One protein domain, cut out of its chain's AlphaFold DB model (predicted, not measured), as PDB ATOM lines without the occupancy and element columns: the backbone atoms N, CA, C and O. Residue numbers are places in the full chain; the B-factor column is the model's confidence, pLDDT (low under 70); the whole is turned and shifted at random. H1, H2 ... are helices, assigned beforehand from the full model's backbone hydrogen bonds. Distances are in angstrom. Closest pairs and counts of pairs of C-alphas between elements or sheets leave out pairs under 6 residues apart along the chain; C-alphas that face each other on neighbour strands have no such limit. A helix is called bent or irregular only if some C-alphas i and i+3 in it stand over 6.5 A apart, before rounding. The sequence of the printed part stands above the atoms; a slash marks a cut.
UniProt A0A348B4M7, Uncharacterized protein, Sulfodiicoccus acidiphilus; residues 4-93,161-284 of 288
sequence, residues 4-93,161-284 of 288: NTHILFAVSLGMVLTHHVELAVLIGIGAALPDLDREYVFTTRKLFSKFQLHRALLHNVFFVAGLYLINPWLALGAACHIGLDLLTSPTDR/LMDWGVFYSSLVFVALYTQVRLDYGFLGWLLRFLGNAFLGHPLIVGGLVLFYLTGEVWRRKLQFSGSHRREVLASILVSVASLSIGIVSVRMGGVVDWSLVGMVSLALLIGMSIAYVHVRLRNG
ATOM      1  N   ASN A   4      34.689  40.163  16.754       90.25
ATOM      2  CA  ASN A   4      34.541  39.075  17.723       90.25
ATOM      3  C   ASN A   4      35.132  37.756  17.206       90.25
ATOM      4  O   ASN A   4      35.693  36.996  17.991       90.25
ATOM      5  N   THR A   5      35.032  37.493  15.903       90.75
ATOM      6  CA  THR A   5      35.640  36.321  15.269       90.75
ATOM      7  C   THR A   5      37.156  36.415  15.302       90.75
ATOM      8  O   THR A   5      37.804  35.450  15.695       90.75
ATOM      9  N   HIS A   6      37.717  37.586  14.983       92.31
ATOM     10  CA  HIS A   6      39.158  37.832  15.063       92.31
ATOM     11  C   HIS A   6      39.704  37.592  16.470       92.31
ATOM     12  O   HIS A   6      40.653  36.827  16.644       92.31
ATOM     13  N   ILE A   7      39.070  38.196  17.480       93.75
ATOM     14  CA  ILE A   7      39.486  38.063  18.879       93.75
ATOM     15  C   ILE A   7      39.366  36.609  19.332       93.75
ATOM     16  O   ILE A   7      40.311  36.068  19.900       93.75
ATOM     17  N   LEU A   8      38.230  35.953  19.075       94.88
ATOM     18  CA  LEU A   8      38.006  34.591  19.550       94.88
ATOM     19  C   LEU A   8      38.938  33.581  18.873       94.88
ATOM     20  O   LEU A   8      39.464  32.696  19.548       94.88
ATOM     21  N   PHE A   9      39.192  33.738  17.573       95.31
ATOM     22  CA  PHE A   9      40.181  32.938  16.858       95.31
ATOM     23  C   PHE A   9      41.572  33.115  17.463       95.31
ATOM     24  O   PHE A   9      42.216  32.130  17.820       95.31
ATOM     25  N   ALA A  10      42.005  34.359  17.667       94.94
ATOM     26  CA  ALA A  10      43.310  34.665  18.237       94.94
ATOM     27  C   ALA A  10      43.461  34.116  19.669       94.94
ATOM     28  O   ALA A  10      44.481  33.508  19.986       94.94
ATOM     29  N   VAL A  11      42.427  34.232  20.510       94.88
ATOM     30  CA  VAL A  11      42.395  33.611  21.848       94.88
ATOM     31  C   VAL A  11      42.505  32.090  21.743       94.88
ATOM     32  O   VAL A  11      43.307  31.491  22.455       94.88
ATOM     33  N   SER A  12      41.741  31.454  20.847       93.44
ATOM     34  CA  SER A  12      41.778  29.997  20.667       93.44
ATOM     35  C   SER A  12      43.159  29.509  20.222       93.44
ATOM     36  O   SER A  12      43.689  28.560  20.798       93.44
ATOM     37  N   LEU A  13      43.796  30.217  19.285       91.31
ATOM     38  CA  LEU A  13      45.156  29.929  18.849       91.31
ATOM     39  C   LEU A  13      46.157  30.163  19.984       91.31
ATOM     40  O   LEU A  13      47.052  29.351  20.193       91.31
ATOM     41  N   GLY A  14      45.985  31.227  20.766       89.94
ATOM     42  CA  GLY A  14      46.799  31.484  21.948       89.94
ATOM     43  C   GLY A  14      46.733  30.353  22.971       89.94
ATOM     44  O   GLY A  14      47.765  29.944  23.500       89.94
ATOM     45  N   MET A  15      45.548  29.784  23.192       89.50
ATOM     46  CA  MET A  15      45.378  28.608  24.049       89.50
ATOM     47  C   MET A  15      46.101  27.376  23.483       89.50
ATOM     48  O   MET A  15      46.738  26.663  24.253       89.50
ATOM     49  N   VAL A  16      46.060  27.155  22.160       86.62
ATOM     50  CA  VAL A  16      46.799  26.066  21.486       86.62
ATOM     51  C   VAL A  16      48.311  26.226  21.635       86.62
ATOM     52  O   VAL A  16      49.015  25.252  21.875       86.62
ATOM     53  N   LEU A  17      48.816  27.445  21.446       84.50
ATOM     54  CA  LEU A  17      50.251  27.705  21.334       84.50
ATOM     55  C   LEU A  17      50.946  27.931  22.671       84.50
ATOM     56  O   LEU A  17      52.171  27.898  22.720       84.50
ATOM     57  N   THR A  18      50.195  28.272  23.717       84.00
ATOM     58  CA  THR A  18      50.800  28.716  24.977       84.00
ATOM     59  C   THR A  18      50.279  27.981  26.192       84.00
ATOM     60  O   THR A  18      50.984  27.946  27.189       84.00
ATOM     61  N   HIS A  19      49.064  27.423  26.150       84.62
ATOM     62  CA  HIS A  19      48.386  26.835  27.314       84.62
ATOM     63  C   HIS A  19      48.181  27.794  28.502       84.62
ATOM     64  O   HIS A  19      47.648  27.386  29.535       84.62
ATOM     65  N   HIS A  20      48.547  29.069  28.353       84.50
ATOM     66  CA  HIS A  20      48.495  30.092  29.386       84.50
ATOM     67  C   HIS A  20      47.387  31.090  29.063       84.50
ATOM     68  O   HIS A  20      47.350  31.694  27.987       84.50
ATOM     69  N   VAL A  21      46.476  31.283  30.016       88.75
ATOM     70  CA  VAL A  21      45.326  32.182  29.852       88.75
ATOM     71  C   VAL A  21      45.801  33.623  29.677       88.75
ATOM     72  O   VAL A  21      45.247  34.365  28.871       88.75
ATOM     73  N   GLU A  22      46.862  33.996  30.383       87.12
ATOM     74  CA  GLU A  22      47.511  35.304  30.339       87.12
ATOM     75  C   GLU A  22      47.967  35.641  28.913       87.12
ATOM     76  O   GLU A  22      47.675  36.712  28.383       87.12
ATOM     77  N   LEU A  23      48.632  34.690  28.252       87.94
ATOM     78  CA  LEU A  23      49.123  34.867  26.889       87.94
ATOM     79  C   LEU A  23      47.990  34.852  25.865       87.94
ATOM     80  O   LEU A  23      47.997  35.658  24.937       87.94
ATOM     81  N   ALA A  24      46.980  34.000  26.054       90.88
ATOM     82  CA  ALA A  24      45.791  33.998  25.209       90.88
ATOM     83  C   ALA A  24      45.031  35.338  25.276       90.88
ATOM     84  O   ALA A  24      44.557  35.820  24.246       90.88
ATOM     85  N   VAL A  25      44.969  35.978  26.452       91.00
ATOM     86  CA  VAL A  25      44.413  37.334  26.619       91.00
ATOM     87  C   VAL A  25      45.205  38.353  25.802       91.00
ATOM     88  O   VAL A  25      44.601  39.126  25.059       91.00
ATOM     89  N   LEU A  26      46.540  38.343  25.882       90.00
ATOM     90  CA  LEU A  26      47.379  39.256  25.095       90.00
ATOM     91  C   LEU A  26      47.193  39.043  23.595       90.00
ATOM     92  O   LEU A  26      47.019  40.005  22.858       90.00
ATOM     93  N   ILE A  27      47.176  37.798  23.130       92.81
ATOM     94  CA  ILE A  27      46.960  37.493  21.711       92.81
ATOM     95  C   ILE A  27      45.567  37.981  21.270       92.81
ATOM     96  O   ILE A  27      45.436  38.605  20.217       92.81
ATOM     97  N   GLY A  28      44.535  37.803  22.102       93.56
ATOM     98  CA  GLY A  28      43.197  38.353  21.862       93.56
ATOM     99  C   GLY A  28      43.165  39.884  21.785       93.56
ATOM    100  O   GLY A  28      42.557  40.443  20.875       93.56
ATOM    101  N   ILE A  29      43.864  40.569  22.696       91.12
ATOM    102  CA  ILE A  29      44.061  42.027  22.668       91.12
ATOM    103  C   ILE A  29      44.762  42.438  21.371       91.12
ATOM    104  O   ILE A  29      44.311  43.364  20.700       91.12
ATOM    105  N   GLY A  30      45.840  41.742  21.005       92.38
ATOM    106  CA  GLY A  30      46.600  41.978  19.782       92.38
ATOM    107  C   GLY A  30      45.723  41.909  18.538       92.38
ATOM    108  O   GLY A  30      45.833  42.763  17.668       92.38
ATOM    109  N   ALA A  31      44.788  40.959  18.489       93.75
ATOM    110  CA  ALA A  31      43.832  40.826  17.393       93.75
ATOM    111  C   ALA A  31      42.776  41.940  17.335       93.75
ATOM    112  O   ALA A  31      42.123  42.097  16.308       93.75
ATOM    113  N   ALA A  32      42.601  42.723  18.400       90.56
ATOM    114  CA  ALA A  32      41.738  43.901  18.392       90.56
ATOM    115  C   ALA A  32      42.470  45.183  17.964       90.56
ATOM    116  O   ALA A  32      41.803  46.178  17.678       90.56
ATOM    117  N   LEU A  33      43.813  45.182  17.946       89.31
ATOM    118  CA  LEU A  33      44.618  46.364  17.625       89.31
ATOM    119  C   LEU A  33      44.493  46.802  16.161       89.31
ATOM    120  O   LEU A  33      44.330  48.009  15.961       89.31
ATOM    121  N   PRO A  34      44.547  45.897  15.155       87.94
ATOM    122  CA  PRO A  34      44.419  46.305  13.766       87.94
ATOM    123  C   PRO A  34      43.130  47.056  13.503       87.94
ATOM    124  O   PRO A  34      43.206  48.048  12.814       87.94
ATOM    125  N   ASP A  35      42.021  46.667  14.140       83.12
ATOM    126  CA  ASP A  35      40.677  47.245  13.985       83.12
ATOM    127  C   ASP A  35      40.364  48.390  14.976       83.12
ATOM    128  O   ASP A  35      39.200  48.698  15.257       83.12
ATOM    129  N   LEU A  36      41.378  49.077  15.520       75.38
ATOM    130  CA  LEU A  36      41.198  50.340  16.260       75.38
ATOM    131  C   LEU A  36      40.794  51.488  15.317       75.38
ATOM    132  O   LEU A  36      41.501  52.473  15.087       75.38
ATOM    133  N   ASP A  37      39.601  51.348  14.762       64.56
ATOM    134  CA  ASP A  37      39.183  51.925  13.496       64.56
ATOM    135  C   ASP A  37      38.432  53.246  13.705       64.56
ATOM    136  O   ASP A  37      37.221  53.363  13.507       64.56
ATOM    137  N   ARG A  38      39.134  54.256  14.243       65.25
ATOM    138  CA  ARG A  38      38.550  55.562  14.637       65.25
ATOM    139  C   ARG A  38      39.260  56.761  14.011       65.25
ATOM    140  O   ARG A  38      39.194  57.887  14.506       65.25
ATOM    141  N   GLU A  39      39.914  56.545  12.878       59.50
ATOM    142  CA  GLU A  39      40.781  57.533  12.233       59.50
ATOM    143  C   GLU A  39      40.067  58.765  11.662       59.50
ATOM    144  O   GLU A  39      40.700  59.791  11.424       59.50
ATOM    145  N   TYR A  40      38.742  58.730  11.522       58.41
ATOM    146  CA  TYR A  40      37.913  59.898  11.194       58.41
ATOM    147  C   TYR A  40      37.831  60.941  12.328       58.41
ATOM    148  O   TYR A  40      37.141  61.955  12.204       58.41
ATOM    149  N   VAL A  41      38.497  60.694  13.459       63.38
ATOM    150  CA  VAL A  41      38.788  61.721  14.471       63.38
ATOM    151  C   VAL A  41      40.003  62.562  14.038       63.38
ATOM    152  O   VAL A  41      40.010  63.794  14.175       63.38
ATOM    153  N   PHE A  42      41.005  61.905  13.450       64.81
ATOM    154  CA  PHE A  42      42.260  62.507  12.993       64.81
ATOM    155  C   PHE A  42      42.186  63.019  11.547       64.81
ATOM    156  O   PHE A  42      42.840  64.002  11.207       64.81
ATOM    157  N   THR A  43      41.344  62.412  10.710       67.81
ATOM    158  CA  THR A  43      41.225  62.686   9.270       67.81
ATOM    159  C   THR A  43      39.786  63.026   8.867       67.81
ATOM    160  O   THR A  43      38.841  62.853   9.638       67.81
ATOM    161  N   THR A  44      39.587  63.546   7.650       69.81
ATOM    162  CA  THR A  44      38.236  63.774   7.110       69.81
ATOM    163  C   THR A  44      37.672  62.487   6.505       69.81
ATOM    164  O   THR A  44      38.415  61.683   5.946       69.81
ATOM    165  N   ARG A  45      36.339  62.314   6.515       66.62
ATOM    166  CA  ARG A  45      35.679  61.151   5.878       66.62
ATOM    167  C   ARG A  45      36.050  60.977   4.402       66.62
ATOM    168  O   ARG A  45      36.101  59.852   3.927       66.62
ATOM    169  N   LYS A  46      36.322  62.074   3.690       68.12
ATOM    170  CA  LYS A  46      36.727  62.049   2.278       68.12
ATOM    171  C   LYS A  46      38.143  61.495   2.095       68.12
ATOM    172  O   LYS A  46      38.384  60.748   1.155       68.12
ATOM    173  N   LEU A  47      39.074  61.850   2.984       68.12
ATOM    174  CA  LEU A  47      40.416  61.255   3.015       68.12
ATOM    175  C   LEU A  47      40.338  59.775   3.408       68.12
ATOM    176  O   LEU A  47      40.949  58.947   2.743       68.12
ATOM    177  N   PHE A  48      39.520  59.444   4.408       64.75
ATOM    178  CA  PHE A  48      39.251  58.068   4.828       64.75
ATOM    179  C   PHE A  48      38.721  57.198   3.683       64.75
ATOM    180  O   PHE A  48      39.317  56.179   3.348       64.75
ATOM    181  N   SER A  49      37.634  57.622   3.034       63.91
ATOM    182  CA  SER A  49      37.004  56.846   1.965       63.91
ATOM    183  C   SER A  49      37.919  56.683   0.755       63.91
ATOM    184  O   SER A  49      37.824  55.679   0.058       63.91
ATOM    185  N   LYS A  50      38.789  57.672   0.509       67.25
ATOM    186  CA  LYS A  50      39.711  57.678  -0.625       67.25
ATOM    187  C   LYS A  50      40.965  56.845  -0.377       67.25
ATOM    188  O   LYS A  50      41.398  56.162  -1.290       67.25
ATOM    189  N   PHE A  51      41.566  56.927   0.808       69.12
ATOM    190  CA  PHE A  51      42.892  56.352   1.063       69.12
ATOM    191  C   PHE A  51      42.892  55.177   2.030       69.12
ATOM    192  O   PHE A  51      43.934  54.541   2.151       69.12
ATOM    193  N   GLN A  52      41.779  54.915   2.723       70.25
ATOM    194  CA  GLN A  52      41.625  53.820   3.686       70.25
ATOM    195  C   GLN A  52      42.858  53.636   4.574       70.25
ATOM    196  O   GLN A  52      43.454  52.560   4.631       70.25
ATOM    197  N   LEU A  53      43.284  54.739   5.190       74.56
ATOM    198  CA  LEU A  53      44.570  54.830   5.871       74.56
ATOM    199  C   LEU A  53      44.694  53.799   6.991       74.56
ATOM    200  O   LEU A  53      45.779  53.274   7.176       74.56
ATOM    201  N   HIS A  54      43.602  53.443   7.657       78.00
ATOM    202  CA  HIS A  54      43.587  52.479   8.745       78.00
ATOM    203  C   HIS A  54      44.045  51.104   8.283       78.00
ATOM    204  O   HIS A  54      45.056  50.608   8.767       78.00
ATOM    205  N   ARG A  55      43.359  50.539   7.282       76.31
ATOM    206  CA  ARG A  55      43.726  49.237   6.710       76.31
ATOM    207  C   ARG A  55      45.138  49.272   6.140       76.31
ATOM    208  O   ARG A  55      45.910  48.342   6.320       76.31
ATOM    209  N   ALA A  56      45.506  50.380   5.508       77.31
ATOM    210  CA  ALA A  56      46.846  50.549   4.975       77.31
ATOM    211  C   ALA A  56      47.920  50.570   6.075       77.31
ATOM    212  O   ALA A  56      48.960  49.944   5.926       77.31
ATOM    213  N   LEU A  57      47.678  51.259   7.192       83.06
ATOM    214  CA  LEU A  57      48.649  51.466   8.269       83.06
ATOM    215  C   LEU A  57      48.691  50.324   9.285       83.06
ATOM    216  O   LEU A  57      49.763  50.063   9.826       83.06
ATOM    217  N   LEU A  58      47.556  49.679   9.557       87.75
ATOM    218  CA  LEU A  58      47.399  48.703  10.636       87.75
ATOM    219  C   LEU A  58      47.216  47.267  10.134       87.75
ATOM    220  O   LEU A  58      47.495  46.333  10.881       87.75
ATOM    221  N   HIS A  59      46.850  47.065   8.866       88.62
ATOM    222  CA  HIS A  59      46.736  45.733   8.266       88.62
ATOM    223  C   HIS A  59      47.901  45.465   7.307       88.62
ATOM    224  O   HIS A  59      47.720  45.095   6.155       88.62
ATOM    225  N   ASN A  60      49.139  45.666   7.764       88.81
ATOM    226  CA  ASN A  60      50.332  45.359   6.971       88.81
ATOM    227  C   ASN A  60      51.414  44.656   7.806       88.81
ATOM    228  O   ASN A  60      51.412  44.694   9.039       88.81
ATOM    229  N   VAL A  61      52.367  44.016   7.128       89.56
ATOM    230  CA  VAL A  61      53.443  43.250   7.770       89.56
ATOM    231  C   VAL A  61      54.390  44.128   8.583       89.56
ATOM    232  O   VAL A  61      54.955  43.653   9.565       89.56
ATOM    233  N   PHE A  62      54.554  45.406   8.231       90.69
ATOM    234  CA  PHE A  62      55.400  46.330   8.987       90.69
ATOM    235  C   PHE A  62      54.760  46.724  10.318       90.69
ATOM    236  O   PHE A  62      55.474  46.865  11.308       90.69
ATOM    237  N   PHE A  63      53.430  46.830  10.377       91.12
ATOM    238  CA  PHE A  63      52.703  46.999  11.632       91.12
ATOM    239  C   PHE A  63      52.909  45.792  12.550       91.12
ATOM    240  O   PHE A  63      53.284  45.959  13.709       91.12
ATOM    241  N   VAL A  64      52.761  44.576  12.015       91.81
ATOM    242  CA  VAL A  64      53.035  43.336  12.762       91.81
ATOM    243  C   VAL A  64      54.490  43.279  13.224       91.81
ATOM    244  O   VAL A  64      54.744  42.962  14.381       91.81
ATOM    245  N   ALA A  65      55.449  43.618  12.361       90.75
ATOM    246  CA  ALA A  65      56.868  43.638  12.709       90.75
ATOM    247  C   ALA A  65      57.174  44.672  13.804       90.75
ATOM    248  O   ALA A  65      57.876  44.362  14.764       90.75
ATOM    249  N   GLY A  66      56.603  45.876  13.708       90.25
ATOM    250  CA  GLY A  66      56.715  46.907  14.738       90.25
ATOM    251  C   GLY A  66      56.134  46.446  16.073       90.25
ATOM    252  O   GLY A  66      56.792  46.578  17.105       90.25
ATOM    253  N   LEU A  67      54.950  45.825  16.056       89.88
ATOM    254  CA  LEU A  67      54.377  45.199  17.246       89.88
ATOM    255  C   LEU A  67      55.267  44.081  17.782       89.88
ATOM    256  O   LEU A  67      55.421  43.992  18.990       89.88
ATOM    257  N   TYR A  68      55.877  43.260  16.927       89.38
ATOM    258  CA  TYR A  68      56.711  42.131  17.349       89.38
ATOM    259  C   TYR A  68      57.937  42.593  18.139       89.38
ATOM    260  O   TYR A  68      58.278  41.986  19.152       89.38
ATOM    261  N   LEU A  69      58.549  43.707  17.724       86.62
ATOM    262  CA  LEU A  69      59.662  44.331  18.446       86.62
ATOM    263  C   LEU A  69      59.265  44.824  19.846       86.62
ATOM    264  O   LEU A  69      60.120  44.923  20.724       86.62
ATOM    265  N   ILE A  70      57.982  45.128  20.061       85.81
ATOM    266  CA  ILE A  70      57.454  45.588  21.348       85.81
ATOM    267  C   ILE A  70      56.970  44.396  22.186       85.81
ATOM    268  O   ILE A  70      57.360  44.242  23.343       85.81
ATOM    269  N   ASN A  71      56.106  43.563  21.606       86.50
ATOM    270  CA  ASN A  71      55.501  42.396  22.226       86.50
ATOM    271  C   ASN A  71      55.099  41.344  21.161       86.50
ATOM    272  O   ASN A  71      54.157  41.569  20.388       86.50
ATOM    273  N   PRO A  72      55.735  40.158  21.146       88.00
ATOM    274  CA  PRO A  72      55.486  39.136  20.127       88.00
ATOM    275  C   PRO A  72      54.076  38.530  20.189       88.00
ATOM    276  O   PRO A  72      53.565  38.078  19.167       88.00
ATOM    277  N   TRP A  73      53.413  38.544  21.349       89.44
ATOM    278  CA  TRP A  73      52.069  37.977  21.515       89.44
ATOM    279  C   TRP A  73      50.985  38.896  20.967       89.44
ATOM    280  O   TRP A  73      50.053  38.435  20.312       89.44
ATOM    281  N   LEU A  74      51.146  40.207  21.156       90.81
ATOM    282  CA  LEU A  74      50.285  41.187  20.495       90.81
ATOM    283  C   LEU A  74      50.464  41.135  18.980       90.81
ATOM    284  O   LEU A  74      49.480  41.178  18.246       90.81
ATOM    285  N   ALA A  75      51.712  40.999  18.523       91.44
ATOM    286  CA  ALA A  75      52.024  40.851  17.110       91.44
ATOM    287  C   ALA A  75      51.404  39.586  16.517       91.44
ATOM    288  O   ALA A  75      50.841  39.645  15.430       91.44
ATOM    289  N   LEU A  76      51.436  38.464  17.245       92.19
ATOM    290  CA  LEU A  76      50.757  37.236  16.842       92.19
ATOM    291  C   LEU A  76      49.243  37.442  16.730       92.19
ATOM    292  O   LEU A  76      48.645  37.019  15.745       92.19
ATOM    293  N   GLY A  77      48.628  38.138  17.688       94.31
ATOM    294  CA  GLY A  77      47.218  38.524  17.613       94.31
ATOM    295  C   GLY A  77      46.897  39.364  16.377       94.31
ATOM    296  O   GLY A  77      45.979  39.043  15.623       94.31
ATOM    297  N   ALA A  78      47.695  40.403  16.122       93.88
ATOM    298  CA  ALA A  78      47.552  41.256  14.945       93.88
ATOM    299  C   ALA A  78      47.780  40.479  13.635       93.88
ATOM    300  O   ALA A  78      47.051  40.673  12.667       93.88
ATOM    301  N   ALA A  79      48.734  39.546  13.611       93.44
ATOM    302  CA  ALA A  79      48.970  38.664  12.474       93.44
ATOM    303  C   ALA A  79      47.781  37.726  12.224       93.44
ATOM    304  O   ALA A  79      47.400  37.532  11.073       93.44
ATOM    305  N   CYS A  80      47.156  37.188  13.277       93.50
ATOM    306  CA  CYS A  80      45.932  36.389  13.158       93.50
ATOM    307  C   CYS A  80      44.790  37.211  12.566       93.50
ATOM    308  O   CYS A  80      44.095  36.741  11.672       93.50
ATOM    309  N   HIS A  81      44.621  38.441  13.050       92.44
ATOM    310  CA  HIS A  81      43.624  39.365  12.533       92.44
ATOM    311  C   HIS A  81      43.827  39.618  11.036       92.44
ATOM    312  O   HIS A  81      42.935  39.365  10.234       92.44
ATOM    313  N   ILE A  82      45.029  40.052  10.652       89.44
ATOM    314  CA  ILE A  82      45.377  40.345   9.258       89.44
ATOM    315  C   ILE A  82      45.258  39.092   8.389       89.44
ATOM    316  O   ILE A  82      44.763  39.167   7.271       89.44
ATOM    317  N   GLY A  83      45.677  37.936   8.906       88.50
ATOM    318  CA  GLY A  83      45.559  36.649   8.229       88.50
ATOM    319  C   GLY A  83      44.111  36.270   7.938       88.50
ATOM    320  O   GLY A  83      43.816  35.828   6.835       88.50
ATOM    321  N   LEU A  84      43.195  36.481   8.886       87.19
ATOM    322  CA  LEU A  84      41.766  36.260   8.661       87.19
ATOM    323  C   LEU A  84      41.185  37.263   7.663       87.19
ATOM    324  O   LEU A  84      40.449  36.857   6.768       87.19
ATOM    325  N   ASP A  85      41.560  38.537   7.752       82.62
ATOM    326  CA  ASP A  85      41.111  39.553   6.800       82.62
ATOM    327  C   ASP A  85      41.667  39.302   5.381       82.62
ATOM    328  O   ASP A  85      40.965  39.534   4.397       82.62
ATOM    329  N   LEU A  86      42.851  38.693   5.242       78.19
ATOM    330  CA  LEU A  86      43.369  38.183   3.963       78.19
ATOM    331  C   LEU A  86      42.547  37.019   3.390       78.19
ATOM    332  O   LEU A  86      42.662  36.736   2.203       78.19
ATOM    333  N   LEU A  87      41.724  36.337   4.192       75.38
ATOM    334  CA  LEU A  87      40.792  35.301   3.727       75.38
ATOM    335  C   LEU A  87      39.409  35.869   3.375       75.38
ATOM    336  O   LEU A  87      38.552  35.129   2.884       75.38
ATOM    337  N   THR A  88      39.171  37.162   3.612       66.50
ATOM    338  CA  THR A  88      37.865  37.791   3.390       66.50
ATOM    339  C   THR A  88      37.681  38.306   1.971       66.50
ATOM    340  O   THR A  88      38.627  38.652   1.266       66.50
ATOM    341  N   SER A  89      36.417  38.327   1.547       55.19
ATOM    342  CA  SER A  89      36.030  38.694   0.191       55.19
ATOM    343  C   SER A  89      36.166  40.204  -0.071       55.19
ATOM    344  O   SER A  89      36.267  40.996   0.870       55.19
ATOM    345  N   PRO A  90      36.057  40.640  -1.337       55.56
ATOM    346  CA  PRO A  90      36.022  42.053  -1.724       55.56
ATOM    347  C   PRO A  90      34.982  42.930  -1.018       55.56
ATOM    348  O   PRO A  90      35.175  44.145  -0.955       55.56
ATOM    349  N   THR A  91      33.949  42.339  -0.404       55.09
ATOM    350  CA  THR A  91      33.025  43.033   0.517       55.09
ATOM    351  C   THR A  91      33.749  43.787   1.630       55.09
ATOM    352  O   THR A  91      33.336  44.882   2.009       55.09
ATOM    353  N   ASP A  92      34.843  43.208   2.123       57.28
ATOM    354  CA  ASP A  92      35.604  43.688   3.276       57.28
ATOM    355  C   ASP A  92      36.853  44.468   2.817       57.28
ATOM    356  O   ASP A  92      37.679  44.874   3.628       57.28
ATOM    357  N   ARG A  93      36.962  44.749   1.506       62.81
ATOM    358  CA  ARG A  93      37.979  45.600   0.860       62.81
ATOM    359  C   ARG A  93      39.420  45.102   0.964       62.81
ATOM    360  O   ARG A  93      40.317  45.859   0.614       62.81
ATOM    361  N   LEU A 161      29.781  32.412   5.778       81.62
ATOM    362  CA  LEU A 161      29.959  31.037   6.252       81.62
ATOM    363  C   LEU A 161      31.329  30.839   6.898       81.62
ATOM    364  O   LEU A 161      31.398  30.209   7.944       81.62
ATOM    365  N   MET A 162      32.391  31.405   6.317       81.88
ATOM    366  CA  MET A 162      33.727  31.306   6.907       81.88
ATOM    367  C   MET A 162      33.817  32.103   8.208       81.88
ATOM    368  O   MET A 162      34.397  31.625   9.171       81.88
ATOM    369  N   ASP A 163      33.186  33.281   8.266       85.62
ATOM    370  CA  ASP A 163      33.123  34.089   9.490       85.62
ATOM    371  C   ASP A 163      32.471  33.306  10.638       85.62
ATOM    372  O   ASP A 163      33.083  33.091  11.684       85.62
ATOM    373  N   TRP A 164      31.268  32.770  10.414       89.25
ATOM    374  CA  TRP A 164      30.593  31.931  11.406       89.25
ATOM    375  C   TRP A 164      31.326  30.616  11.674       89.25
ATOM    376  O   TRP A 164      31.346  30.153  12.811       89.25
ATOM    377  N   GLY A 165      31.939  30.024  10.652       91.25
ATOM    378  CA  GLY A 165      32.712  28.790  10.744       91.25
ATOM    379  C   GLY A 165      33.898  28.935  11.681       91.25
ATOM    380  O   GLY A 165      34.009  28.186  12.651       91.25
ATOM    381  N   VAL A 166      34.737  29.943  11.449       91.62
ATOM    382  CA  VAL A 166      35.874  30.271  12.316       91.62
ATOM    383  C   VAL A 166      35.389  30.638  13.716       91.62
ATOM    384  O   VAL A 166      35.942  30.133  14.694       91.62
ATOM    385  N   PHE A 167      34.326  31.439  13.836       93.94
ATOM    386  CA  PHE A 167      33.769  31.829  15.132       93.94
ATOM    387  C   PHE A 167      33.318  30.619  15.961       93.94
ATOM    388  O   PHE A 167      33.788  30.424  17.084       93.94
ATOM    389  N   TYR A 168      32.444  29.772  15.411       95.56
ATOM    390  CA  TYR A 168      31.923  28.610  16.128       95.56
ATOM    391  C   TYR A 168      32.999  27.562  16.386       95.56
ATOM    392  O   TYR A 168      33.018  26.987  17.471       95.56
ATOM    393  N   SER A 169      33.922  27.348  15.449       95.62
ATOM    394  CA  SER A 169      35.031  26.408  15.652       95.62
ATOM    395  C   SER A 169      35.941  26.863  16.788       95.62
ATOM    396  O   SER A 169      36.291  26.064  17.651       95.62
ATOM    397  N   SER A 170      36.255  28.160  16.853       95.50
ATOM    398  CA  SER A 170      37.058  28.736  17.939       95.50
ATOM    399  C   SER A 170      36.337  28.626  19.287       95.50
ATOM    400  O   SER A 170      36.947  28.248  20.285       95.50
ATOM    401  N   LEU A 171      35.021  28.881  19.319       94.69
ATOM    402  CA  LEU A 171      34.204  28.742  20.530       94.69
ATOM    403  C   LEU A 171      34.161  27.294  21.035       94.69
ATOM    404  O   LEU A 171      34.393  27.041  22.217       94.69
ATOM    405  N   VAL A 172      33.874  26.348  20.137       95.06
ATOM    406  CA  VAL A 172      33.828  24.914  20.451       95.06
ATOM    407  C   VAL A 172      35.198  24.434  20.911       95.06
ATOM    408  O   VAL A 172      35.279  23.711  21.900       95.06
ATOM    409  N   PHE A 173      36.273  24.872  20.252       94.88
ATOM    410  CA  PHE A 173      37.630  24.538  20.666       94.88
ATOM    411  C   PHE A 173      37.903  25.002  22.097       94.88
ATOM    412  O   PHE A 173      38.323  24.192  22.915       94.88
ATOM    413  N   VAL A 174      37.623  26.267  22.429       93.12
ATOM    414  CA  VAL A 174      37.831  26.783  23.793       93.12
ATOM    415  C   VAL A 174      37.000  25.989  24.803       93.12
ATOM    416  O   VAL A 174      37.519  25.594  25.846       93.12
ATOM    417  N   ALA A 175      35.737  25.688  24.499       92.56
ATOM    418  CA  ALA A 175      34.889  24.888  25.381       92.56
ATOM    419  C   ALA A 175      35.456  23.473  25.610       92.56
ATOM    420  O   ALA A 175      35.585  23.041  26.753       92.56
ATOM    421  N   LEU A 176      35.858  22.771  24.546       91.56
ATOM    422  CA  LEU A 176      36.450  21.432  24.643       91.56
ATOM    423  C   LEU A 176      37.798  21.454  25.364       91.56
ATOM    424  O   LEU A 176      38.030  20.648  26.262       91.56
ATOM    425  N   TYR A 177      38.672  22.389  25.001       91.38
ATOM    426  CA  TYR A 177      39.995  22.531  25.594       91.38
ATOM    427  C   TYR A 177      39.887  22.768  27.096       91.38
ATOM    428  O   TYR A 177      40.504  22.060  27.884       91.38
ATOM    429  N   THR A 178      39.055  23.723  27.503       91.31
ATOM    430  CA  THR A 178      38.876  24.051  28.920       91.31
ATOM    431  C   THR A 178      38.233  22.908  29.699       91.31
ATOM    432  O   THR A 178      38.617  22.681  30.836       91.31
ATOM    433  N   GLN A 179      37.313  22.151  29.098       90.12
ATOM    434  CA  GLN A 179      36.662  21.021  29.764       90.12
ATOM    435  C   GLN A 179      37.565  19.785  29.897       90.12
ATOM    436  O   GLN A 179      37.423  19.029  30.853       90.12
ATOM    437  N   VAL A 180      38.455  19.553  28.929       87.88
ATOM    438  CA  VAL A 180      39.277  18.333  28.857       87.88
ATOM    439  C   VAL A 180      40.676  18.538  29.437       87.88
ATOM    440  O   VAL A 180      41.260  17.594  29.962       87.88
ATOM    441  N   ARG A 181      41.248  19.741  29.312       87.00
ATOM    442  CA  ARG A 181      42.651  20.022  29.665       87.00
ATOM    443  C   ARG A 181      42.826  20.878  30.912       87.00
ATOM    444  O   ARG A 181      43.941  20.935  31.416       87.00
ATOM    445  N   LEU A 182      41.786  21.569  31.383       86.31
ATOM    446  CA  LEU A 182      41.888  22.464  32.536       86.31
ATOM    447  C   LEU A 182      40.993  21.967  33.671       86.31
ATOM    448  O   LEU A 182      39.783  21.836  33.506       86.31
ATOM    449  N   ASP A 183      41.574  21.788  34.854       87.00
ATOM    450  CA  ASP A 183      40.881  21.220  36.022       87.00
ATOM    451  C   ASP A 183      39.684  22.059  36.509       87.00
ATOM    452  O   ASP A 183      38.826  21.584  37.248       87.00
ATOM    453  N   TYR A 184      39.614  23.326  36.102       89.00
ATOM    454  CA  TYR A 184      38.579  24.279  36.503       89.00
ATOM    455  C   TYR A 184      37.466  24.482  35.454       89.00
ATOM    456  O   TYR A 184      36.557  25.289  35.679       89.00
ATOM    457  N   GLY A 185      37.521  23.776  34.319       90.88
ATOM    458  CA  GLY A 185      36.490  23.802  33.277       90.88
ATOM    459  C   GLY A 185      36.276  25.165  32.600       90.88
ATOM    460  O   GLY A 185      37.004  26.136  32.827       90.88
ATOM    461  N   PHE A 186      35.237  25.258  31.762       90.31
ATOM    462  CA  PHE A 186      34.950  26.466  30.971       90.31
ATOM    463  C   PHE A 186      34.616  27.698  31.826       90.31
ATOM    464  O   PHE A 186      35.124  28.787  31.566       90.31
ATOM    465  N   LEU A 187      33.791  27.545  32.869       92.06
ATOM    466  CA  LEU A 187      33.405  28.676  33.719       92.06
ATOM    467  C   LEU A 187      34.600  29.213  34.519       92.06
ATOM    468  O   LEU A 187      34.805  30.426  34.578       92.06
ATOM    469  N   GLY A 188      35.419  28.324  35.092       92.81
ATOM    470  CA  GLY A 188      36.641  28.722  35.786       92.81
ATOM    471  C   GLY A 188      37.641  29.394  34.845       92.81
ATOM    472  O   GLY A 188      38.273  30.383  35.222       92.81
ATOM    473  N   TRP A 189      37.732  28.916  33.598       93.25
ATOM    474  CA  TRP A 189      38.553  29.543  32.567       93.25
ATOM    475  C   TRP A 189      38.062  30.945  32.246       93.25
ATOM    476  O   TRP A 189      38.863  31.873  32.255       93.25
ATOM    477  N   LEU A 190      36.758  31.117  32.032       92.12
ATOM    478  CA  LEU A 190      36.169  32.413  31.713       92.12
ATOM    479  C   LEU A 190      36.437  33.432  32.827       92.12
ATOM    480  O   LEU A 190      36.838  34.558  32.544       92.12
ATOM    481  N   LEU A 191      36.282  33.036  34.094       93.06
ATOM    482  CA  LEU A 191      36.581  33.904  35.235       93.06
ATOM    483  C   LEU A 191      38.065  34.290  35.298       93.06
ATOM    484  O   LEU A 191      38.378  35.456  35.527       93.06
ATOM    485  N   ARG A 192      38.983  33.347  35.044       92.00
ATOM    486  CA  ARG A 192      40.430  33.626  34.976       92.00
ATOM    487  C   ARG A 192      40.794  34.499  33.781       92.00
ATOM    488  O   ARG A 192      41.629  35.385  33.919       92.00
ATOM    489  N   PHE A 193      40.170  34.277  32.629       91.69
ATOM    490  CA  PHE A 193      40.359  35.077  31.422       91.69
ATOM    491  C   PHE A 193      39.930  36.524  31.668       91.69
ATOM    492  O   PHE A 193      40.705  37.445  31.429       91.69
ATOM    493  N   LEU A 194      38.732  36.727  32.223       91.06
ATOM    494  CA  LEU A 194      38.232  38.053  32.587       91.06
ATOM    495  C   LEU A 194      39.094  38.695  33.683       91.06
ATOM    496  O   LEU A 194      39.438  39.869  33.574       91.06
ATOM    497  N   GLY A 195      39.499  37.932  34.700       90.75
ATOM    498  CA  GLY A 195      40.417  38.402  35.738       90.75
ATOM    499  C   GLY A 195      41.746  38.885  35.153       90.75
ATOM    500  O   GLY A 195      42.156  40.011  35.412       90.75
ATOM    501  N   ASN A 196      42.382  38.089  34.295       88.06
ATOM    502  CA  ASN A 196      43.633  38.464  33.634       88.06
ATOM    503  C   ASN A 196      43.461  39.667  32.696       88.06
ATOM    504  O   ASN A 196      44.282  40.581  32.717       88.06
ATOM    505  N   ALA A 197      42.374  39.725  31.926       87.44
ATOM    506  CA  ALA A 197      42.095  40.855  31.046       87.44
ATOM    507  C   ALA A 197      41.905  42.161  31.833       87.44
ATOM    508  O   ALA A 197      42.592  43.148  31.571       87.44
ATOM    509  N   PHE A 198      41.004  42.178  32.816       86.75
ATOM    510  CA  PHE A 198      40.598  43.417  33.482       86.75
ATOM    511  C   PHE A 198      41.469  43.795  34.684       86.75
ATOM    512  O   PHE A 198      41.681  44.983  34.913       86.75
ATOM    513  N   LEU A 199      41.978  42.821  35.443       86.50
ATOM    514  CA  LEU A 199      42.814  43.065  36.627       86.50
ATOM    515  C   LEU A 199      44.309  42.943  36.317       86.50
ATOM    516  O   LEU A 199      45.102  43.689  36.882       86.50
ATOM    517  N   GLY A 200      44.692  42.034  35.413       83.12
ATOM    518  CA  GLY A 200      46.087  41.850  34.991       83.12
ATOM    519  C   GLY A 200      46.552  42.891  33.971       83.12
ATOM    520  O   GLY A 200      47.695  43.348  34.022       83.12
ATOM    521  N   HIS A 201      45.656  43.331  33.083       84.94
ATOM    522  CA  HIS A 201      45.964  44.299  32.026       84.94
ATOM    523  C   HIS A 201      45.033  45.529  32.019       84.94
ATOM    524  O   HIS A 201      44.542  45.926  30.954       84.94
ATOM    525  N   PRO A 202      44.820  46.204  33.169       84.81
ATOM    526  CA  PRO A 202      43.827  47.270  33.304       84.81
ATOM    527  C   PRO A 202      44.116  48.471  32.399       84.81
ATOM    528  O   PRO A 202      43.189  49.067  31.861       84.81
ATOM    529  N   LEU A 203      45.393  48.811  32.180       85.00
ATOM    530  CA  LEU A 203      45.778  49.909  31.287       85.00
ATOM    531  C   LEU A 203      45.509  49.582  29.817       85.00
ATOM    532  O   LEU A 203      45.067  50.452  29.068       85.00
ATOM    533  N   ILE A 204      45.730  48.327  29.412       84.31
ATOM    534  CA  ILE A 204      45.482  47.901  28.036       84.31
ATOM    535  C   ILE A 204      43.976  47.847  27.783       84.31
ATOM    536  O   ILE A 204      43.474  48.493  26.868       84.31
ATOM    537  N   VAL A 205      43.235  47.115  28.616       84.00
ATOM    538  CA  VAL A 205      41.788  46.948  28.437       84.00
ATOM    539  C   VAL A 205      41.049  48.263  28.671       84.00
ATOM    540  O   VAL A 205      40.182  48.617  27.877       84.00
ATOM    541  N   GLY A 206      41.427  49.035  29.690       85.75
ATOM    542  CA  GLY A 206      40.883  50.371  29.929       85.75
ATOM    543  C   GLY A 206      41.156  51.323  28.763       85.75
ATOM    544  O   GLY A 206      40.241  52.014  28.318       85.75
ATOM    545  N   GLY A 207      42.374  51.300  28.210       86.12
ATOM    546  CA  GLY A 207      42.731  52.045  27.004       86.12
ATOM    547  C   GLY A 207      41.901  51.632  25.786       86.12
ATOM    548  O   GLY A 207      41.348  52.499  25.113       86.12
ATOM    549  N   LEU A 208      41.738  50.328  25.531       86.12
ATOM    550  CA  LEU A 208      40.890  49.808  24.446       86.12
ATOM    551  C   LEU A 208      39.437  50.269  24.606       86.12
ATOM    552  O   LEU A 208      38.851  50.819  23.674       86.12
ATOM    553  N   VAL A 209      38.852  50.065  25.788       87.38
ATOM    554  CA  VAL A 209      37.457  50.423  26.079       87.38
ATOM    555  C   VAL A 209      37.246  51.922  25.898       87.38
ATOM    556  O   VAL A 209      36.301  52.323  25.215       87.38
ATOM    557  N   LEU A 210      38.141  52.749  26.444       88.06
ATOM    558  CA  LEU A 210      38.077  54.199  26.290       88.06
ATOM    559  C   LEU A 210      38.177  54.601  24.814       88.06
ATOM    560  O   LEU A 210      37.351  55.382  24.343       88.06
ATOM    561  N   PHE A 211      39.107  54.013  24.058       86.81
ATOM    562  CA  PHE A 211      39.269  54.281  22.630       86.81
ATOM    563  C   PHE A 211      37.994  53.958  21.839       86.81
ATOM    564  O   PHE A 211      37.501  54.792  21.070       86.81
ATOM    565  N   TYR A 212      37.427  52.763  22.038       84.00
ATOM    566  CA  TYR A 212      36.231  52.322  21.322       84.00
ATOM    567  C   TYR A 212      34.997  53.139  21.694       84.00
ATOM    568  O   TYR A 212      34.250  53.527  20.791       84.00
ATOM    569  N   LEU A 213      34.789  53.416  22.985       86.12
ATOM    570  CA  LEU A 213      33.665  54.221  23.467       86.12
ATOM    571  C   LEU A 213      33.753  55.650  22.939       86.12
ATOM    572  O   LEU A 213      32.804  56.129  22.317       86.12
ATOM    573  N   THR A 214      34.899  56.309  23.113       86.38
ATOM    574  CA  THR A 214      35.121  57.676  22.635       86.38
ATOM    575  C   THR A 214      34.960  57.760  21.120       86.38
ATOM    576  O   THR A 214      34.249  58.631  20.610       86.38
ATOM    577  N   GLY A 215      35.548  56.814  20.387       82.44
ATOM    578  CA  GLY A 215      35.420  56.739  18.939       82.44
ATOM    579  C   GLY A 215      33.986  56.487  18.458       82.44
ATOM    580  O   GLY A 215      33.577  57.038  17.431       82.44
ATOM    581  N   GLU A 216      33.198  55.697  19.193       83.50
ATOM    582  CA  GLU A 216      31.791  55.436  18.873       83.50
ATOM    583  C   GLU A 216      30.899  56.646  19.165       83.50
ATOM    584  O   GLU A 216      30.042  56.995  18.346       83.50
ATOM    585  N   VAL A 217      31.124  57.324  20.295       84.62
ATOM    586  CA  VAL A 217      30.430  58.570  20.650       84.62
ATOM    587  C   VAL A 217      30.717  59.647  19.608       84.62
ATOM    588  O   VAL A 217      29.778  60.287  19.122       84.62
ATOM    589  N   TRP A 218      31.981  59.798  19.197       83.50
ATOM    590  CA  TRP A 218      32.354  60.708  18.117       83.50
ATOM    591  C   TRP A 218      31.594  60.382  16.832       83.50
ATOM    592  O   TRP A 218      30.877  61.240  16.317       83.50
ATOM    593  N   ARG A 219      31.667  59.127  16.369       78.69
ATOM    594  CA  ARG A 219      31.022  58.660  15.130       78.69
ATOM    595  C   ARG A 219      29.518  58.931  15.102       78.69
ATOM    596  O   ARG A 219      28.998  59.332  14.063       78.69
ATOM    597  N   ARG A 220      28.813  58.668  16.208       79.94
ATOM    598  CA  ARG A 220      27.344  58.745  16.249       79.94
ATOM    599  C   ARG A 220      26.804  60.141  16.531       79.94
ATOM    600  O   ARG A 220      25.739  60.464  16.018       79.94
ATOM    601  N   LYS A 221      27.474  60.930  17.377       81.06
ATOM    602  CA  LYS A 221      26.876  62.147  17.957       81.06
ATOM    603  C   LYS A 221      27.630  63.432  17.633       81.06
ATOM    604  O   LYS A 221      26.997  64.434  17.336       81.06
ATOM    605  N   LEU A 222      28.959  63.414  17.697       80.38
ATOM    606  CA  LEU A 222      29.762  64.647  17.711       80.38
ATOM    607  C   LEU A 222      30.410  64.972  16.361       80.38
ATOM    608  O   LEU A 222      30.731  66.122  16.078       80.38
ATOM    609  N   GLN A 223      30.562  63.976  15.489       77.06
ATOM    610  CA  GLN A 223      31.224  64.163  14.201       77.06
ATOM    611  C   GLN A 223      30.495  65.168  13.294       77.06
ATOM    612  O   GLN A 223      31.150  65.863  12.524       77.06
ATOM    613  N   PHE A 224      29.163  65.253  13.377       73.81
ATOM    614  CA  PHE A 224      28.360  66.151  12.536       73.81
ATOM    615  C   PHE A 224      28.335  67.595  13.043       73.81
ATOM    616  O   PHE A 224      28.268  68.515  12.237       73.81
ATOM    617  N   SER A 225      28.413  67.799  14.360       78.19
ATOM    618  CA  SER A 225      28.514  69.137  14.948       78.19
ATOM    619  C   SER A 225      29.942  69.680  14.907       78.19
ATOM    620  O   SER A 225      30.140  70.885  15.026       78.19
ATOM    621  N   GLY A 226      30.947  68.799  14.822       72.50
ATOM    622  CA  GLY A 226      32.357  69.152  14.992       72.50
ATOM    623  C   GLY A 226      32.705  69.631  16.409       72.50
ATOM    624  O   GLY A 226      33.863  69.962  16.677       72.50
ATOM    625  N   SER A 227      31.724  69.661  17.319       77.31
ATOM    626  CA  SER A 227      31.901  70.102  18.696       77.31
ATOM    627  C   SER A 227      32.679  69.058  19.493       77.31
ATOM    628  O   SER A 227      32.605  67.861  19.226       77.31
ATOM    629  N   HIS A 228      33.440  69.521  20.480       83.44
ATOM    630  CA  HIS A 228      34.233  68.679  21.378       83.44
ATOM    631  C   HIS A 228      35.342  67.842  20.705       83.44
ATOM    632  O   HIS A 228      35.793  66.823  21.234       83.44
ATOM    633  N   ARG A 229      35.798  68.238  19.505       82.38
ATOM    634  CA  ARG A 229      36.848  67.503  18.778       82.38
ATOM    635  C   ARG A 229      38.151  67.408  19.577       82.38
ATOM    636  O   ARG A 229      38.833  66.390  19.493       82.38
ATOM    637  N   ARG A 230      38.511  68.453  20.333       85.56
ATOM    638  CA  ARG A 230      39.758  68.493  21.121       85.56
ATOM    639  C   ARG A 230      39.712  67.499  22.280       85.56
ATOM    640  O   ARG A 230      40.692  66.811  22.527       85.56
ATOM    641  N   GLU A 231      38.567  67.389  22.932       87.00
ATOM    642  CA  GLU A 231      38.286  66.506  24.057       87.00
ATOM    643  C   GLU A 231      38.285  65.044  23.604       87.00
ATOM    644  O   GLU A 231      38.902  64.192  24.240       87.00
ATOM    645  N   VAL A 232      37.674  64.760  22.448       84.12
ATOM    646  CA  VAL A 232      37.723  63.433  21.818       84.12
ATOM    647  C   VAL A 232      39.157  63.066  21.434       84.12
ATOM    648  O   VAL A 232      39.600  61.963  21.744       84.12
ATOM    649  N   LEU A 233      39.913  63.982  20.818       84.69
ATOM    650  CA  LEU A 233      41.326  63.757  20.495       84.69
ATOM    651  C   LEU A 233      42.162  63.492  21.751       84.69
ATOM    652  O   LEU A 233      42.929  62.534  21.773       84.69
ATOM    653  N   ALA A 234      41.990  64.291  22.806       86.19
ATOM    654  CA  ALA A 234      42.686  64.104  24.074       86.19
ATOM    655  C   ALA A 234      42.365  62.737  24.699       86.19
ATOM    656  O   ALA A 234      43.278  62.019  25.101       86.19
ATOM    657  N   SER A 235      41.093  62.329  24.713       86.81
ATOM    658  CA  SER A 235      40.682  61.013  25.216       86.81
ATOM    659  C   SER A 235      41.284  59.864  24.400       86.81
ATOM    660  O   SER A 235      41.741  58.874  24.979       86.81
ATOM    661  N   ILE A 236      41.365  59.998  23.074       84.75
ATOM    662  CA  ILE A 236      42.029  58.999  22.231       84.75
ATOM    663  C   ILE A 236      43.534  58.954  22.506       84.75
ATOM    664  O   ILE A 236      44.084  57.865  22.626       84.75
ATOM    665  N   LEU A 237      44.200  60.100  22.659       85.38
ATOM    666  CA  LEU A 237      45.627  60.142  22.993       85.38
ATOM    667  C   LEU A 237      45.910  59.493  24.353       85.38
ATOM    668  O   LEU A 237      46.844  58.703  24.460       85.38
ATOM    669  N   VAL A 238      45.075  59.749  25.365       87.62
ATOM    670  CA  VAL A 238      45.150  59.067  26.671       87.62
ATOM    671  C   VAL A 238      44.949  57.559  26.517       87.62
ATOM    672  O   VAL A 238      45.664  56.775  27.142       87.62
ATOM    673  N   SER A 239      44.022  57.141  25.653       84.19
ATOM    674  CA  SER A 239      43.789  55.724  25.356       84.19
ATOM    675  C   SER A 239      45.022  55.077  24.725       84.19
ATOM    676  O   SER A 239      45.485  54.046  25.202       84.19
ATOM    677  N   VAL A 240      45.610  55.713  23.705       83.19
ATOM    678  CA  VAL A 240      46.831  55.242  23.028       83.19
ATOM    679  C   VAL A 240      48.024  55.213  23.983       83.19
ATOM    680  O   VAL A 240      48.794  54.252  23.967       83.19
ATOM    681  N   ALA A 241      48.173  56.216  24.851       83.50
ATOM    682  CA  ALA A 241      49.216  56.235  25.873       83.50
ATOM    683  C   ALA A 241      49.043  55.084  26.877       83.50
ATOM    684  O   ALA A 241      50.001  54.366  27.156       83.50
ATOM    685  N   SER A 242      47.818  54.854  27.357       84.12
ATOM    686  CA  SER A 242      47.497  53.752  28.277       84.12
ATOM    687  C   SER A 242      47.782  52.388  27.647       84.12
ATOM    688  O   SER A 242      48.412  51.539  28.278       84.12
ATOM    689  N   LEU A 243      47.399  52.209  26.374       82.94
ATOM    690  CA  LEU A 243      47.739  51.027  25.581       82.94
ATOM    691  C   LEU A 243      49.254  50.849  25.499       82.94
ATOM    692  O   LEU A 243      49.764  49.805  25.877       82.94
ATOM    693  N   SER A 244      49.981  51.882  25.074       78.44
ATOM    694  CA  SER A 244      51.433  51.815  24.875       78.44
ATOM    695  C   SER A 244      52.174  51.449  26.166       78.44
ATOM    696  O   SER A 244      53.038  50.575  26.149       78.44
ATOM    697  N   ILE A 245      51.797  52.056  27.298       81.69
ATOM    698  CA  ILE A 245      52.384  51.755  28.614       81.69
ATOM    699  C   ILE A 245      52.085  50.309  29.026       81.69
ATOM    700  O   ILE A 245      52.990  49.591  29.449       81.69
ATOM    701  N   GLY A 246      50.831  49.870  28.891       77.50
ATOM    702  CA  GLY A 246      50.435  48.512  29.259       77.50
ATOM    703  C   GLY A 246      51.078  47.437  28.379       77.50
ATOM    704  O   GLY A 246      51.422  46.366  28.863       77.50
ATOM    705  N   ILE A 247      51.280  47.719  27.096       76.75
ATOM    706  CA  ILE A 247      51.873  46.785  26.135       76.75
ATOM    707  C   ILE A 247      53.355  46.508  26.450       76.75
ATOM    708  O   ILE A 247      53.804  45.364  26.358       76.75
ATOM    709  N   VAL A 248      54.112  47.538  26.840       73.50
ATOM    710  CA  VAL A 248      55.557  47.436  27.112       73.50
ATOM    711  C   VAL A 248      55.858  46.642  28.393       73.50
ATOM    712  O   VAL A 248      56.948  46.085  28.528       73.50
ATOM    713  N   SER A 249      54.911  46.546  29.330       68.50
ATOM    714  CA  SER A 249      55.136  45.927  30.643       68.50
ATOM    715  C   SER A 249      55.027  44.398  30.668       68.50
ATOM    716  O   SER A 249      55.240  43.797  31.722       68.50
ATOM    717  N   VAL A 250      54.734  43.743  29.540       65.56
ATOM    718  CA  VAL A 250      54.435  42.304  29.505       65.56
ATOM    719  C   VAL A 250      55.449  41.536  28.655       65.56
ATOM    720  O   VAL A 250      55.574  41.775  27.456       65.56
ATOM    721  N   ARG A 251      56.157  40.573  29.259       56.41
ATOM    722  CA  ARG A 251      57.040  39.619  28.563       56.41
ATOM    723  C   ARG A 251      56.842  38.220  29.128       56.41
ATOM    724  O   ARG A 251      57.012  38.029  30.324       56.41
ATOM    725  N   MET A 252      56.532  37.248  28.274       58.75
ATOM    726  CA  MET A 252      56.495  35.824  28.630       58.75
ATOM    727  C   MET A 252      56.845  34.968  27.402       58.75
ATOM    728  O   MET A 252      56.754  35.456  26.277       58.75
ATOM    729  N   GLY A 253      57.286  33.725  27.608       53.00
ATOM    730  CA  GLY A 253      57.559  32.738  26.551       53.00
ATOM    731  C   GLY A 253      56.428  31.709  26.433       53.00
ATOM    732  O   GLY A 253      55.618  31.588  27.346       53.00
ATOM    733  N   GLY A 254      56.374  30.971  25.322       54.62
ATOM    734  CA  GLY A 254      55.381  29.918  25.083       54.62
ATOM    735  C   GLY A 254      55.972  28.764  24.273       54.62
ATOM    736  O   GLY A 254      57.003  28.933  23.618       54.62
ATOM    737  N   VAL A 255      55.335  27.593  24.345       58.31
ATOM    738  CA  VAL A 255      55.749  26.351  23.671       58.31
ATOM    739  C   VAL A 255      54.516  25.688  23.059       58.31
ATOM    740  O   VAL A 255      53.488  25.578  23.719       58.31
ATOM    741  N   VAL A 256      54.643  25.225  21.814       61.59
ATOM    742  CA  VAL A 256      53.562  24.593  21.044       61.59
ATOM    743  C   VAL A 256      53.372  23.128  21.442       61.59
ATOM    744  O   VAL A 256      54.326  22.351  21.373       61.59
ATOM    745  N   ASP A 257      52.137  22.727  21.755       70.62
ATOM    746  CA  ASP A 257      51.754  21.323  21.949       70.62
ATOM    747  C   ASP A 257      50.993  20.763  20.739       70.62
ATOM    748  O   ASP A 257      49.825  21.067  20.473       70.62
ATOM    749  N   TRP A 258      51.661  19.865  20.022       71.69
ATOM    750  CA  TRP A 258      51.112  19.166  18.863       71.69
ATOM    751  C   TRP A 258      50.046  18.117  19.219       71.69
ATOM    752  O   TRP A 258      49.341  17.639  18.329       71.69
ATOM    753  N   SER A 259      49.855  17.782  20.499       75.75
ATOM    754  CA  SER A 259      48.827  16.828  20.936       75.75
ATOM    755  C   SER A 259      47.388  17.343  20.756       75.75
ATOM    756  O   SER A 259      46.428  16.579  20.882       75.75
ATOM    757  N   LEU A 260      47.214  18.628  20.425       81.38
ATOM    758  CA  LEU A 260      45.909  19.280  20.276       81.38
ATOM    759  C   LEU A 260      45.277  19.154  18.881       81.38
ATOM    760  O   LEU A 260      44.110  19.515  18.716       81.38
ATOM    761  N   VAL A 261      45.986  18.612  17.885       81.06
ATOM    762  CA  VAL A 261      45.509  18.541  16.485       81.06
ATOM    763  C   VAL A 261      44.158  17.822  16.356       81.06
ATOM    764  O   VAL A 261      43.280  18.273  15.615       81.06
ATOM    765  N   GLY A 262      43.948  16.740  17.115       83.75
ATOM    766  CA  GLY A 262      42.674  16.011  17.116       83.75
ATOM    767  C   GLY A 262      41.503  16.855  17.634       83.75
ATOM    768  O   GLY A 262      40.419  16.842  17.053       83.75
ATOM    769  N   MET A 263      41.738  17.655  18.677       89.00
ATOM    770  CA  MET A 263      40.729  18.546  19.256       89.00
ATOM    771  C   MET A 263      40.398  19.713  18.321       89.00
ATOM    772  O   MET A 263      39.226  20.051  18.160       89.00
ATOM    773  N   VAL A 264      41.409  20.289  17.664       87.12
ATOM    774  CA  VAL A 264      41.223  21.335  16.644       87.12
ATOM    775  C   VAL A 264      40.369  20.812  15.488       87.12
ATOM    776  O   VAL A 264      39.404  21.462  15.093       87.12
ATOM    777  N   SER A 265      40.667  19.611  14.988       87.56
ATOM    778  CA  SER A 265      39.922  18.996  13.881       87.56
ATOM    779  C   SER A 265      38.452  18.753  14.241       87.56
ATOM    780  O   SER A 265      37.557  19.075  13.461       87.56
ATOM    781  N   LEU A 266      38.188  18.246  15.450       90.69
ATOM    782  CA  LEU A 266      36.825  18.051  15.948       90.69
ATOM    783  C   LEU A 266      36.073  19.382  16.088       90.69
ATOM    784  O   LEU A 266      34.918  19.487  15.670       90.69
ATOM    785  N   ALA A 267      36.729  20.406  16.637       93.56
ATOM    786  CA  ALA A 267      36.142  21.730  16.790       93.56
ATOM    787  C   ALA A 267      35.803  22.373  15.437       93.56
ATOM    788  O   ALA A 267      34.726  22.948  15.303       93.56
ATOM    789  N   LEU A 268      36.668  22.212  14.428       91.69
ATOM    790  CA  LEU A 268      36.413  22.660  13.056       91.69
ATOM    791  C   LEU A 268      35.189  21.967  12.446       91.69
ATOM    792  O   LEU A 268      34.322  22.635  11.890       91.69
ATOM    793  N   LEU A 269      35.073  20.643  12.582       92.56
ATOM    794  CA  LEU A 269      33.928  19.892  12.048       92.56
ATOM    795  C   LEU A 269      32.605  20.328  12.690       92.56
ATOM    796  O   LEU A 269      31.630  20.611  11.985       92.56
ATOM    797  N   ILE A 270      32.570  20.417  14.022       94.00
ATOM    798  CA  ILE A 270      31.375  20.844  14.762       94.00
ATOM    799  C   ILE A 270      31.047  22.304  14.428       94.00
ATOM    800  O   ILE A 270      29.908  22.618  14.078       94.00
ATOM    801  N   GLY A 271      32.040  23.192  14.487       93.81
ATOM    802  CA  GLY A 271      31.869  24.620  14.243       93.81
ATOM    803  C   GLY A 271      31.379  24.929  12.831       93.81
ATOM    804  O   GLY A 271      30.416  25.682  12.670       93.81
ATOM    805  N   MET A 272      31.953  24.288  11.810       91.69
ATOM    806  CA  MET A 272      31.494  24.419  10.420       91.69
ATOM    807  C   MET A 272      30.079  23.875  10.216       91.69
ATOM    808  O   MET A 272      29.294  24.477   9.483       91.69
ATOM    809  N   SER A 273      29.714  22.787  10.900       93.38
ATOM    810  CA  SER A 273      28.350  22.241  10.850       93.38
ATOM    811  C   SER A 273      27.332  23.225  11.435       93.38
ATOM    812  O   SER A 273      26.301  23.498  10.814       93.38
ATOM    813  N   ILE A 274      27.642  23.829  12.589       94.75
ATOM    814  CA  ILE A 274      26.802  24.867  13.212       94.75
ATOM    815  C   ILE A 274      26.710  26.096  12.300       94.75
ATOM    816  O   ILE A 274      25.616  26.615  12.078       94.75
ATOM    817  N   ALA A 275      27.833  26.541  11.732       91.31
ATOM    818  CA  ALA A 275      27.875  27.680  10.821       91.31
ATOM    819  C   ALA A 275      27.013  27.456   9.573       91.31
ATOM    820  O   ALA A 275      26.261  28.347   9.178       91.31
ATOM    821  N   TYR A 276      27.069  26.259   8.983       89.81
ATOM    822  CA  TYR A 276      26.239  25.895   7.837       89.81
ATOM    823  C   TYR A 276      24.747  25.998   8.170       89.81
ATOM    824  O   TYR A 276      23.993  26.643   7.436       89.81
ATOM    825  N   VAL A 277      24.325  25.425   9.304       91.81
ATOM    826  CA  VAL A 277      22.934  25.505   9.772       91.81
ATOM    827  C   VAL A 277      22.532  26.959  10.034       91.81
ATOM    828  O   VAL A 277      21.493  27.393   9.539       91.81
ATOM    829  N   HIS A 278      23.368  27.737  10.732       91.06
ATOM    830  CA  HIS A 278      23.121  29.157  11.001       91.06
ATOM    831  C   HIS A 278      22.879  29.930   9.702       91.06
ATOM    832  O   HIS A 278      21.855  30.602   9.555       91.06
ATOM    833  N   VAL A 279      23.815  29.856   8.755       86.25
ATOM    834  CA  VAL A 279      23.740  30.621   7.504       86.25
ATOM    835  C   VAL A 279      22.525  30.193   6.689       86.25
ATOM    836  O   VAL A 279      21.810  31.053   6.172       86.25
ATOM    837  N   ARG A 280      22.235  28.886   6.626       86.50
ATOM    838  CA  ARG A 280      21.059  28.360   5.922       86.50
ATOM    839  C   ARG A 280      19.750  28.874   6.520       86.50
ATOM    840  O   ARG A 280      18.881  29.290   5.760       86.50
ATOM    841  N   LEU A 281      19.622  28.886   7.847       89.19
ATOM    842  CA  LEU A 281      18.430  29.402   8.533       89.19
ATOM    843  C   LEU A 281      18.252  30.909   8.323       89.19
ATOM    844  O   LEU A 281      17.133  31.376   8.138       89.19
ATOM    845  N   ARG A 282      19.349  31.671   8.333       85.50
ATOM    846  CA  ARG A 282      19.303  33.133   8.237       85.50
ATOM    847  C   ARG A 282      19.071  33.643   6.816       85.50
ATOM    848  O   ARG A 282      18.340  34.608   6.629       85.50
ATOM    849  N   ASN A 283      19.716  33.021   5.831       78.25
ATOM    850  CA  ASN A 283      19.777  33.536   4.461       78.25
ATOM    851  C   ASN A 283      18.977  32.682   3.462       78.25
ATOM    852  O   ASN A 283      18.964  32.989   2.271       78.25
ATOM    853  N   GLY A 284      18.370  31.576   3.906       77.44
ATOM    854  CA  GLY A 284      17.618  30.630   3.070       77.44
ATOM    855  C   GLY A 284      18.475  29.778   2.123       77.44
ATOM    856  O   GLY A 284      18.039  28.717   1.682       77.44
TER     857      GLY A 284
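Overview. This is residues 4 to 93 and 161 to 284 of the 288 residues of an uncharacterized protein of Sulfodiicoccus acidiphilus (UniProt A0A348B4M7). Helices are set out as an arch: the longest helix, H11, crosses H7 at one end, the helical hairpin of H9 and H10 makes the other end, and H8 spans between H7 and H9. H1, H2 and H6 pack together as the core inside the arch, H7 packs on H1, H5 packs on H6, and the two short helices H3 and H4 lie off to one side, touching no helix. The printed part has 214 residues with eleven named helices, H1 to H11 in order along the chain, and no named strand; its class is all helix. It is compact, with a radius of gyration of the C-alphas of 18.4 A, and spans 53 by 47 by 31 A.

Along the chain. H11, residues 258 to 283, runs 37.4 A from C-alpha 258 at (51.112, 19.166, 18.863) to C-alpha 283 at (19.777, 33.536, 4.461). It is irregular, with C-alphas 259 and 262 7.3 A apart. H7, residues 161 to 181, measures 28.8 A. H1, residues 4 to 18, starts at C-alpha 4 at (34.541, 39.075, 17.723) and measures 20.6 A. H2 is residues 21 to 32, H6 is residues 72 to 85 and H5 is residues 61 to 70. H8, residues 185 to 200, measures 20.5 A. H9, residues 202 to 222, measures 27.3 A and is irregular, but only just: C-alphas 219 and 222 are 6.6 A apart. H10, residues 229 to 248, measures 28.7 A. H3, residues 45 to 51, and H4, residues 53 to 58, are the shortest.

Arrangement. H1, H7 and H11 form a bundle, three helices side by side. H7 and H11 touch, opposite ways at a steep tilt of 42 degrees; their closest C-alphas are those of Ser 169 and Gly 271, 3.9 A apart. H1 and H7 touch, closest at the C-alphas of Thr 5 and Phe 167, 4.9 A, and run the same way at 38 degrees, only just a steep tilt. H1 and H11 are close but not clearly touching. H1 and H2 form a helical hairpin, at a tilt of 36 degrees, only just steep; the closest C-alphas, of Gly 14 and Ala 24, are 4.2 A apart. H2 and H6 touch, the same way at a steep tilt of 47 degrees, with the C-alphas of Gly 30 and Leu 74 closest at 3.8 A. H1 touches H6 with residues 6 to 10 alone, closest at His 6 and His 81, whose C-alphas are 5.4 A apart. H5 and H6 form a helical hairpin at a shallow tilt of 20 degrees, closest at the C-alphas of Tyr 68 and Ala 75, 4.9 A. H7 and H8 touch with residues 174 to 179 and 185 to 189 alone, about perpendicular at 78 degrees; the closest C-alphas are those of Gln 179 and Gly 185, 4.5 A. H2 touches H8 with residues 21 to 25 alone, closest at the C-alphas of Val 21 and Phe 193, 6.0 A. H8 and H9 touch only at the corner, and only just, with 3 pairs of C-alphas within 8 A, closest Phe 198 and Val 205 at 6.3 A. H9 and H10 form a helical hairpin at a shallow tilt of 22 degrees, with the C-alphas of Gly 207 and Ser 239 closest at 4.2 A. H3 and H4 meet only through their link. The packing of the helices is mostly crossed. Every O i to N i+4 pair is within hydrogen-bond range in H1, H2, H3, H4, H6, H7, H8, H9 and H10; in H5 it is 5 of 6 and in H11 20 of 22.

Size, cuts and confidence. The two C-alphas farthest apart, of Ser 225 and Ser 259, are 56.4 A apart. Residues 94 to 160 are not printed, and C-alphas 93 and 161 are 17.5 A apart across this cut. The link from H2 to H3, residues 33 to 44, is long. The mean pLDDT of the printed part is 83.8; residues 37 to 51, 88 to 93 and 249 to 256 are under 70.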